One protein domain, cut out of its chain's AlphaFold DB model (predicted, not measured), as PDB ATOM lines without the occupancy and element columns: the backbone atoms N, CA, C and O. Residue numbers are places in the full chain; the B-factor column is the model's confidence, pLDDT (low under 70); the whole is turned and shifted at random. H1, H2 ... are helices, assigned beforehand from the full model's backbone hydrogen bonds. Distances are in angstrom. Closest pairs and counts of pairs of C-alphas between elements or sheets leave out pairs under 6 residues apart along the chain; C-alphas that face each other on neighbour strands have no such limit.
ATOM      1  N   GLY A   9      -4.226 -33.951  34.867       76.50
ATOM      2  CA  GLY A   9      -3.867 -33.785  33.453       76.50
ATOM      3  C   GLY A   9      -4.837 -32.894  32.669       76.50
ATOM      4  O   GLY A   9      -4.489 -32.408  31.594       76.50
ATOM      5  N   ASP A  10      -6.026 -32.641  33.223       77.00
ATOM      6  CA  ASP A  10      -7.023 -31.748  32.646       77.00
ATOM      7  C   ASP A  10      -6.972 -30.315  33.195       77.00
ATOM      8  O   ASP A  10      -7.820 -29.481  32.848       77.00
ATOM      9  N   ASP A  11      -5.975 -30.015  34.030       79.19
ATOM     10  CA  ASP A  11      -5.759 -28.717  34.657       79.19
ATOM     11  C   ASP A  11      -5.218 -27.678  33.666       79.19
ATOM     12  O   ASP A  11      -4.036 -27.350  33.654       79.19
ATOM     13  N   ALA A  12      -6.107 -27.133  32.837       84.69
ATOM     14  CA  ALA A  12      -5.804 -26.022  31.945       84.69
ATOM     15  C   ALA A  12      -6.613 -24.771  32.316       84.69
ATOM     16  O   ALA A  12      -7.821 -24.844  32.566       84.69
ATOM     17  N   ASP A  13      -5.965 -23.604  32.318       84.88
ATOM     18  CA  ASP A  13      -6.615 -22.343  32.700       84.88
ATOM     19  C   ASP A  13      -7.736 -21.951  31.728       84.88
ATOM     20  O   ASP A  13      -8.798 -21.498  32.166       84.88
ATOM     21  N   TRP A  14      -7.556 -22.219  30.428       86.31
ATOM     22  CA  TRP A  14      -8.586 -21.993  29.410       86.31
ATOM     23  C   TRP A  14      -9.830 -22.858  29.651       86.31
ATOM     24  O   TRP A  14     -10.945 -22.342  29.600       86.31
ATOM     25  N   ARG A  15      -9.667 -24.134  30.037       80.62
ATOM     26  CA  ARG A  15     -10.801 -25.007  30.393       80.62
ATOM     27  C   ARG A  15     -11.503 -24.554  31.659       80.62
ATOM     28  O   ARG A  15     -12.727 -24.598  31.735       80.62
ATOM     29  N   ARG A  16     -10.754 -24.106  32.672       84.50
ATOM     30  CA  ARG A  16     -11.356 -23.559  33.897       84.50
ATOM     31  C   ARG A  16     -12.175 -22.304  33.600       84.50
ATOM     32  O   ARG A  16     -13.225 -22.132  34.212       84.50
ATOM     33  N   GLN A  17     -11.727 -21.444  32.683       86.12
ATOM     34  CA  GLN A  17     -12.518 -20.294  32.234       86.12
ATOM     35  C   GLN A  17     -13.749 -20.721  31.437       86.12
ATOM     36  O   GLN A  17     -14.845 -20.253  31.734       86.12
ATOM     37  N   GLU A  18     -13.594 -21.637  30.484       86.81
ATOM     38  CA  GLU A  18     -14.695 -22.132  29.658       86.81
ATOM     39  C   GLU A  18     -15.800 -22.784  30.492       86.81
ATOM     40  O   GLU A  18     -16.973 -22.523  30.257       86.81
ATOM     41  N   LEU A  19     -15.440 -23.542  31.530       84.62
ATOM     42  CA  LEU A  19     -16.396 -24.153  32.455       84.62
ATOM     43  C   LEU A  19     -17.003 -23.141  33.442       84.62
ATOM     44  O   LEU A  19     -18.134 -23.315  33.893       84.62
ATOM     45  N   ARG A  20     -16.309 -22.040  33.753       83.75
ATOM     46  CA  ARG A  20     -16.875 -20.958  34.578       83.75
ATOM     47  C   ARG A  20     -17.915 -20.127  33.832       83.75
ATOM     48  O   ARG A  20     -18.843 -19.659  34.484       83.75
ATOM     49  N   ARG A  21     -17.805 -19.981  32.503       82.12
ATOM     50  CA  ARG A  21     -18.787 -19.257  31.666       82.12
ATOM     51  C   ARG A  21     -20.235 -19.740  31.883       82.12
ATOM     52  O   ARG A  21     -21.082 -18.899  32.158       82.12
ATOM     53  N   PRO A  22     -20.538 -21.052  31.855       85.56
ATOM     54  CA  PRO A  22     -21.870 -21.581  32.160       85.56
ATOM     55  C   PRO A  22     -22.163 -21.736  33.668       85.56
ATOM     56  O   PRO A  22     -23.123 -22.411  34.034       85.56
ATOM     57  N   GLY A  23     -21.340 -21.186  34.570       81.00
ATOM     58  CA  GLY A  23     -21.543 -21.307  36.022       81.00
ATOM     59  C   GLY A  23     -21.235 -22.699  36.594       81.00
ATOM     60  O   GLY A  23     -21.730 -23.066  37.664       81.00
ATOM     61  N   ILE A  24     -20.424 -23.502  35.898       82.50
ATOM     62  CA  ILE A  24     -20.038 -24.844  36.339       82.50
ATOM     63  C   ILE A  24     -18.813 -24.733  37.257       82.50
ATOM     64  O   ILE A  24     -17.734 -24.285  36.871       82.50
ATOM     65  N   SER A  25     -18.972 -25.163  38.509       78.06
ATOM     66  CA  SER A  25     -17.892 -25.132  39.500       78.06
ATOM     67  C   SER A  25     -17.060 -26.410  39.395       78.06
ATOM     68  O   SER A  25     -17.504 -27.500  39.743       78.06
ATOM     69  N   VAL A  26     -15.848 -26.279  38.865       74.81
ATOM     70  CA  VAL A  26     -14.981 -27.420  38.557       74.81
ATOM     71  C   VAL A  26     -14.147 -27.818  39.770       74.81
ATOM     72  O   VAL A  26     -13.534 -26.961  40.409       74.81
ATOM     73  N   VAL A  27     -14.088 -29.119  40.059       79.88
ATOM     74  CA  VAL A  27     -13.214 -29.689  41.093       79.88
ATOM     75  C   VAL A  27     -12.037 -30.370  40.394       79.88
ATOM     76  O   VAL A  27     -12.075 -31.570  40.132       79.88
ATOM     77  N   ILE A  28     -11.016 -29.579  40.047       80.56
ATOM     78  CA  ILE A  28      -9.739 -30.063  39.496       80.56
ATOM     79  C   ILE A  28      -8.640 -29.847  40.545       80.56
ATOM     80  O   ILE A  28      -8.449 -28.699  40.977       80.56
ATOM     81  N   PRO A  29      -7.904 -30.898  40.947       77.62
ATOM     82  CA  PRO A  29      -6.708 -30.729  41.764       77.62
ATOM     83  C   PRO A  29      -5.680 -29.889  40.998       77.62
ATOM     84  O   PRO A  29      -5.443 -30.102  39.813       77.62
ATOM     85  N   GLY A  30      -5.108 -28.879  41.653       76.38
ATOM     86  CA  GLY A  30      -4.080 -28.054  41.024       76.38
ATOM     87  C   GLY A  30      -2.787 -28.839  40.812       76.38
ATOM     88  O   GLY A  30      -2.394 -29.641  41.659       76.38
ATOM     89  N   THR A  31      -2.101 -28.575  39.704       74.56
ATOM     90  CA  THR A  31      -0.735 -29.077  39.503       74.56
ATOM     91  C   THR A  31       0.228 -28.424  40.506       74.56
ATOM     92  O   THR A  31       0.087 -27.242  40.814       74.56
ATOM     93  N   ARG A  32       1.257 -29.154  40.970       73.62
ATOM     94  CA  ARG A  32       2.291 -28.640  41.905       73.62
ATOM     95  C   ARG A  32       3.029 -27.392  41.400       73.62
ATOM     96  O   ARG A  32       3.587 -26.656  42.197       73.62
ATOM     97  N   ALA A  33       3.040 -27.171  40.087       78.12
ATOM     98  CA  ALA A  33       3.678 -26.025  39.449       78.12
ATOM     99  C   ALA A  33       2.832 -24.737  39.496       78.12
ATOM    100  O   ALA A  33       3.298 -23.686  39.063       78.12
ATOM    101  N   ARG A  34       1.578 -24.790  39.972       74.88
ATOM    102  CA  ARG A  34       0.702 -23.615  39.960       74.88
ATOM    103  C   ARG A  34       1.026 -22.687  41.132       74.88
ATOM    104  O   ARG A  34       0.953 -23.094  42.284       74.88
ATOM    105  N   THR A  35       1.253 -21.405  40.839       77.06
ATOM    106  CA  THR A  35       1.464 -20.348  41.847       77.06
ATOM    107  C   THR A  35       0.262 -20.155  42.777       77.06
ATOM    108  O   THR A  35       0.421 -19.773  43.931       77.06
ATOM    109  N   ARG A  36      -0.959 -20.417  42.291       74.19
ATOM    110  CA  ARG A  36      -2.177 -20.404  43.111       74.19
ATOM    111  C   ARG A  36      -2.607 -21.823  43.425       74.19
ATOM    112  O   ARG A  36      -3.136 -22.529  42.562       74.19
ATOM    113  N   GLU A  37      -2.419 -22.212  44.676       64.94
ATOM    114  CA  GLU A  37      -2.852 -23.512  45.153       64.94
ATOM    115  C   GLU A  37      -4.385 -23.599  45.106       64.94
ATOM    116  O   GLU A  37      -5.112 -22.778  45.669       64.94
ATOM    117  N   THR A  38      -4.903 -24.573  44.356       70.00
ATOM    118  CA  THR A  38      -6.342 -24.851  44.335       70.00
ATOM    119  C   THR A  38      -6.621 -25.863  45.430       70.00
ATOM    120  O   THR A  38      -6.153 -26.989  45.312       70.00
ATOM    121  N   ARG A  39      -7.399 -25.497  46.455       67.75
ATOM    122  CA  ARG A  39      -7.804 -26.429  47.516       67.75
ATOM    123  C   ARG A  39      -8.733 -27.505  46.930       67.75
ATOM    124  O   ARG A  39      -9.858 -27.169  46.550       67.75
ATOM    125  N   PRO A  40      -8.303 -28.775  46.825       68.81
ATOM    126  CA  PRO A  40      -9.181 -29.830  46.349       68.81
ATOM    127  C   PRO A  40     -10.206 -30.174  47.437       68.81
ATOM    128  O   PRO A  40      -9.877 -30.297  48.616       68.81
ATOM    129  N   ASP A  41     -11.471 -30.335  47.045       74.81
ATOM    130  CA  ASP A  41     -12.499 -30.896  47.924       74.81
ATOM    131  C   ASP A  41     -12.293 -32.417  47.998       74.81
ATOM    132  O   ASP A  41     -12.676 -33.161  47.088       74.81
ATOM    133  N   ASN A  42     -11.657 -32.876  49.077       70.19
ATOM    134  CA  ASN A  42     -11.320 -34.282  49.306       70.19
ATOM    135  C   ASN A  42     -12.546 -35.209  49.271       70.19
ATOM    136  O   ASN A  42     -12.420 -36.369  48.876       70.19
ATOM    137  N   GLY A  43     -13.735 -34.721  49.649       74.88
ATOM    138  CA  GLY A  43     -14.966 -35.516  49.619       74.88
ATOM    139  C   GLY A  43     -15.411 -35.821  48.190       74.88
ATOM    140  O   GLY A  43     -15.774 -36.953  47.869       74.88
ATOM    141  N   ARG A  44     -15.300 -34.834  47.299       72.19
ATOM    142  CA  ARG A  44     -15.649 -34.976  45.876       72.19
ATOM    143  C   ARG A  44     -14.549 -35.667  45.078       72.19
ATOM    144  O   ARG A  44     -14.849 -36.418  44.154       72.19
ATOM    145  N   HIS A  45     -13.286 -35.489  45.462       72.56
ATOM    146  CA  HIS A  45     -12.153 -36.123  44.786       72.56
ATOM    147  C   HIS A  45     -12.116 -37.659  44.943       72.56
ATOM    148  O   HIS A  45     -11.455 -38.344  44.161       72.56
ATOM    149  N   ARG A  46     -12.909 -38.241  45.858       74.94
ATOM    150  CA  ARG A  46     -13.126 -39.701  45.947       74.94
ATOM    151  C   ARG A  46     -13.675 -40.316  44.654       74.94
ATOM    152  O   ARG A  46     -13.461 -41.496  44.406       74.94
ATOM    153  N   GLY A  47     -14.345 -39.529  43.808       74.56
ATOM    154  CA  GLY A  47     -14.872 -39.977  42.516       74.56
ATOM    155  C   GLY A  47     -13.854 -40.034  41.370       74.56
ATOM    156  O   GLY A  47     -14.261 -40.354  40.254       74.56
ATOM    157  N   ARG A  48     -12.562 -39.732  41.598       75.44
ATOM    158  CA  ARG A  48     -11.556 -39.633  40.518       75.44
ATOM    159  C   ARG A  48     -11.395 -40.916  39.699       75.44
ATOM    160  O   ARG A  48     -11.127 -40.841  38.507       75.44
ATOM    161  N   TRP A  49     -11.639 -42.077  40.311       77.38
ATOM    162  CA  TRP A  49     -11.544 -43.380  39.646       77.38
ATOM    163  C   TRP A  49     -12.467 -43.487  38.421       77.38
ATOM    164  O   TRP A  49     -12.179 -44.232  37.490       77.38
ATOM    165  N   ARG A  50     -13.567 -42.720  38.392       77.19
ATOM    166  CA  ARG A  50     -14.492 -42.661  37.250       77.19
ATOM    167  C   ARG A  50     -13.865 -41.955  36.046       77.19
ATOM    168  O   ARG A  50     -14.068 -42.382  34.916       77.19
ATOM    169  N   VAL A  51     -13.079 -40.908  36.298       76.19
ATOM    170  CA  VAL A  51     -12.335 -40.160  35.272       76.19
ATOM    171  C   VAL A  51     -11.108 -40.959  34.826       76.19
ATOM    172  O   VAL A  51     -10.876 -41.110  33.631       76.19
ATOM    173  N   GLU A  52     -10.382 -41.572  35.765       75.38
ATOM    174  CA  GLU A  52      -9.258 -42.476  35.462       75.38
ATOM    175  C   GLU A  52      -9.704 -43.695  34.630       75.38
ATOM    176  O   GLU A  52      -8.982 -44.138  33.738       75.38
ATOM    177  N   GLY A  53     -10.917 -44.210  34.865       73.94
ATOM    178  CA  GLY A  53     -11.521 -45.265  34.050       73.94
ATOM    179  C   GLY A  53     -11.750 -44.847  32.595       73.94
ATOM    180  O   GLY A  53     -11.519 -45.650  31.692       73.94
ATOM    181  N   PHE A  54     -12.123 -43.587  32.354       66.25
ATOM    182  CA  PHE A  54     -12.266 -43.032  31.004       66.25
ATOM    183  C   PHE A  54     -10.907 -42.842  30.310       66.25
ATOM    184  O   PHE A  54     -10.773 -43.092  29.112       66.25
ATOM    185  N   CYS A  55      -9.860 -42.509  31.069       66.25
ATOM    186  CA  CYS A  55      -8.490 -42.405  30.559       66.25
ATOM    187  C   CYS A  55      -7.905 -43.735  30.048       66.25
ATOM    188  O   CYS A  55      -6.893 -43.702  29.350       66.25
ATOM    189  N   ARG A  56      -8.555 -44.888  30.273       65.50
ATOM    190  CA  ARG A  56      -8.208 -46.156  29.596       65.50
ATOM    191  C   ARG A  56      -8.409 -46.104  28.081       65.50
ATOM    192  O   ARG A  56      -7.794 -46.880  27.360       65.50
ATOM    193  N   LEU A  57      -9.173 -45.130  27.570       69.00
ATOM    194  CA  LEU A  57      -9.197 -44.798  26.141       69.00
ATOM    195  C   LEU A  57      -7.788 -44.524  25.586       69.00
ATOM    196  O   LEU A  57      -7.506 -44.805  24.422       69.00
ATOM    197  N   LYS A  58      -6.874 -44.024  26.424       69.56
ATOM    198  CA  LYS A  58      -5.471 -43.809  26.063       69.56
ATOM    199  C   LYS A  58      -4.746 -45.121  25.745       69.56
ATOM    200  O   LYS A  58      -3.952 -45.153  24.806       69.56
ATOM    201  N   ASP A  59      -5.057 -46.195  26.465       71.19
ATOM    202  CA  ASP A  59      -4.481 -47.522  26.227       71.19
ATOM    203  C   ASP A  59      -5.035 -48.146  24.938       71.19
ATOM    204  O   ASP A  59      -4.289 -48.768  24.179       71.19
ATOM    205  N   PHE A  60      -6.307 -47.890  24.617       68.38
ATOM    206  CA  PHE A  60      -6.898 -48.288  23.336       68.38
ATOM    207  C   PHE A  60      -6.258 -47.557  22.152       68.38
ATOM    208  O   PHE A  60      -5.895 -48.199  21.169       68.38
ATOM    209  N   ARG A  61      -6.017 -46.241  22.256       71.75
ATOM    210  CA  ARG A  61      -5.299 -45.483  21.209       71.75
ATOM    211  C   ARG A  61      -3.878 -46.006  20.998       71.75
ATOM    212  O   ARG A  61      -3.434 -46.096  19.860       71.75
ATOM    213  N   ARG A  62      -3.179 -46.383  22.074       71.75
ATOM    214  CA  ARG A  62      -1.845 -47.004  21.997       71.75
ATOM    215  C   ARG A  62      -1.885 -48.401  21.372       71.75
ATOM    216  O   ARG A  62      -0.928 -48.797  20.718       71.75
ATOM    217  N   SER A  63      -2.966 -49.140  21.598       67.19
ATOM    218  CA  SER A  63      -3.160 -50.468  21.015       67.19
ATOM    219  C   SER A  63      -3.405 -50.373  19.510       67.19
ATOM    220  O   SER A  63      -2.724 -51.060  18.755       67.19
ATOM    221  N   ALA A  64      -4.269 -49.445  19.083       68.81
ATOM    222  CA  ALA A  64      -4.534 -49.171  17.672       68.81
ATOM    223  C   ALA A  64      -3.254 -48.760  16.921       68.81
ATOM    224  O   ALA A  64      -2.915 -49.328  15.896       68.81
ATOM    225  N   THR A  65      -2.443 -47.850  17.470       72.25
ATOM    226  CA  THR A  65      -1.243 -47.387  16.749       72.25
ATOM    227  C   THR A  65      -0.067 -48.365  16.746       72.25
ATOM    228  O   THR A  65       0.869 -48.166  15.974       72.25
ATOM    229  N   ARG A  66      -0.067 -49.402  17.599       64.25
ATOM    230  CA  ARG A  66       1.080 -50.317  17.760       64.25
ATOM    231  C   ARG A  66       0.813 -51.754  17.310       64.25
ATOM    232  O   ARG A  66       1.768 -52.448  16.981       64.25
ATOM    233  N   PHE A  67      -0.442 -52.203  17.313       58.25
ATOM    234  CA  PHE A  67      -0.806 -53.595  17.029       58.25
ATOM    235  C   PHE A  67      -1.758 -53.777  15.835       58.25
ATOM    236  O   PHE A  67      -2.030 -54.925  15.482       58.25
ATOM    237  N   ASP A  68      -2.207 -52.700  15.175       59.25
ATOM    238  CA  ASP A  68      -3.118 -52.786  14.014       59.25
ATOM    239  C   ASP A  68      -2.489 -53.393  12.751       59.25
ATOM    240  O   ASP A  68      -3.194 -53.658  11.782       59.25
ATOM    241  N   THR A  69      -1.185 -53.679  12.729       61.25
ATOM    242  CA  THR A  69      -0.550 -54.284  11.547       61.25
ATOM    243  C   THR A  69      -0.894 -55.760  11.341       61.25
ATOM    244  O   THR A  69      -0.624 -56.288  10.266       61.25
ATOM    245  N   LEU A  70      -1.517 -56.442  12.313       72.69
ATOM    246  CA  LEU A  70      -1.938 -57.838  12.149       72.69
ATOM    247  C   LEU A  70      -3.346 -58.087  12.704       72.69
ATOM    248  O   LEU A  70      -3.589 -57.948  13.903       72.69
ATOM    249  N   ALA A  71      -4.251 -58.579  11.851       72.00
ATOM    250  CA  ALA A  71      -5.640 -58.907  12.200       72.00
ATOM    251  C   ALA A  71      -5.765 -59.852  13.415       72.00
ATOM    252  O   ALA A  71      -6.701 -59.743  14.206       72.00
ATOM    253  N   ARG A  72      -4.783 -60.744  13.614       74.94
ATOM    254  CA  ARG A  72      -4.704 -61.642  14.780       74.94
ATOM    255  C   ARG A  72      -4.541 -60.880  16.101       74.94
ATOM    256  O   ARG A  72      -5.142 -61.267  17.102       74.94
ATOM    257  N   ASN A  73      -3.756 -59.805  16.114       72.69
ATOM    258  CA  ASN A  73      -3.518 -59.013  17.321       72.69
ATOM    259  C   ASN A  73      -4.748 -58.173  17.674       72.69
ATOM    260  O   ASN A  73      -5.133 -58.116  18.840       72.69
ATOM    261  N   PHE A  74      -5.415 -57.608  16.665       69.06
ATOM    262  CA  PHE A  74      -6.692 -56.917  16.831       69.06
ATOM    263  C   PHE A  74      -7.778 -57.854  17.388       69.06
ATOM    264  O   PHE A  74      -8.416 -57.537  18.392       69.06
ATOM    265  N   ALA A  75      -7.923 -59.055  16.814       74.88
ATOM    266  CA  ALA A  75      -8.870 -60.057  17.304       74.88
ATOM    267  C   ALA A  75      -8.567 -60.484  18.753       74.88
ATOM    268  O   ALA A  75      -9.473 -60.574  19.577       74.88
ATOM    269  N   SER A  76      -7.289 -60.668  19.097       78.06
ATOM    270  CA  SER A  76      -6.869 -61.010  20.463       78.06
ATOM    271  C   SER A  76      -7.164 -59.882  21.459       78.06
ATOM    272  O   SER A  76      -7.648 -60.140  22.560       78.06
ATOM    273  N   ALA A  77      -6.936 -58.622  21.078       76.56
ATOM    274  CA  ALA A  77      -7.245 -57.460  21.910       76.56
ATOM    275  C   ALA A  77      -8.755 -57.299  22.144       76.56
ATOM    276  O   ALA A  77      -9.172 -56.987  23.259       76.56
ATOM    277  N   LEU A  78      -9.576 -57.565  21.124       77.81
ATOM    278  CA  LEU A  78     -11.030 -57.595  21.254       77.81
ATOM    279  C   LEU A  78     -11.489 -58.693  22.212       77.81
ATOM    280  O   LEU A  78     -12.352 -58.433  23.044       77.81
ATOM    281  N   VAL A  79     -10.919 -59.896  22.131       80.75
ATOM    282  CA  VAL A  79     -11.243 -60.993  23.058       80.75
ATOM    283  C   VAL A  79     -10.842 -60.631  24.491       80.75
ATOM    284  O   VAL A  79     -11.631 -60.818  25.413       80.75
ATOM    285  N   LEU A  80      -9.664 -60.033  24.694       73.88
ATOM    286  CA  LEU A  80      -9.210 -59.584  26.017       73.88
ATOM    287  C   LEU A  80     -10.028 -58.408  26.573       73.88
ATOM    288  O   LEU A  80     -10.229 -58.323  27.782       73.88
ATOM    289  N   GLY A  81     -10.499 -57.504  25.712       76.75
ATOM    290  CA  GLY A  81     -11.334 -56.364  26.098       76.75
ATOM    291  C   GLY A  81     -12.795 -56.733  26.370       76.75
ATOM    292  O   GLY A  81     -13.439 -56.080  27.188       76.75
ATOM    293  N   GLN A  82     -13.305 -57.774  25.703       71.38
ATOM    294  CA  GLN A  82     -14.662 -58.305  25.879       71.38
ATOM    295  C   GLN A  82     -14.751 -59.374  26.963       71.38
ATOM    296  O   GLN A  82     -15.852 -59.654  27.429       71.38
ATOM    297  N   CYS A  83     -13.624 -59.970  27.364       55.25
ATOM    298  CA  CYS A  83     -13.592 -60.928  28.456       55.25
ATOM    299  C   CYS A  83     -14.106 -60.229  29.725       55.25
ATOM    300  O   CYS A  83     -13.429 -59.325  30.237       55.25
TER     301      CYS A  83
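Overview. This is residues 9 to 83 of the 203 residues of an uncharacterized protein of Methylobacterium sp. 17Sr1-39 (UniProt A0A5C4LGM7). The domain is an open, drawn-out chain of helices: H2, H3 and H4 follow one another end to end as an arm, and H5 folds back loosely alongside H4 at the far end. At the other end a loose head is made by H1 and the long loop of residues 21 to 41. The printed part has 75 residues with five named helices, H1 to H5 in order along the chain, and no named strand; the class is all helix. The whole is extended, with a radius of gyration of the C-alphas of 17.9 A, and elongated, spanning 49 by 27 by 24 A.

Arrangement. The longest helix, H5, residues 71 to 82, is close to but not clearly touching H4, residues 57 to 67. Their closest C-alphas, those of Phe 67 and Asn 73, are 6.1 A apart. The two run opposite ways at a shallow tilt of 23 degrees. H3, residues 48 to 54, and H4 meet only through their link. H2, residues 42 to 45, and H3 also meet only through their link. H1, residues 13 to 20, is apart from H2, H3, H4 and H5. In H1, H3, H4 and H5 every O i to N i+4 pair is within hydrogen-bond range; H2 is too short for such a pair, and its one O i to N i+3 pair is not within range.

Along the chain. H5 is 16.4 A long and ends with C-alpha 82 at (-14.662, -58.305, 25.879). H4 measures 15.2 A, H1 10.5 A, H3 10.1 A and H2 5.0 A. H1 begins with C-alpha 13 at (-6.615, -22.343, 32.700).

Size, cuts and confidence. The two C-alphas farthest apart, those of Arg 36 and Arg 72, are 50.1 A apart. Residues 49 to 59 stand free, of which 49 to 54 belong to H3 and 57 to 59 to H4. The printed part has no cut; the link from H1 to H2 is long, with 21 residues, and the other three links are tight. The mean pLDDT of the printed part is 74.5, and 17 residues are under 70, among them residues 54 to 58 and 66 to 69.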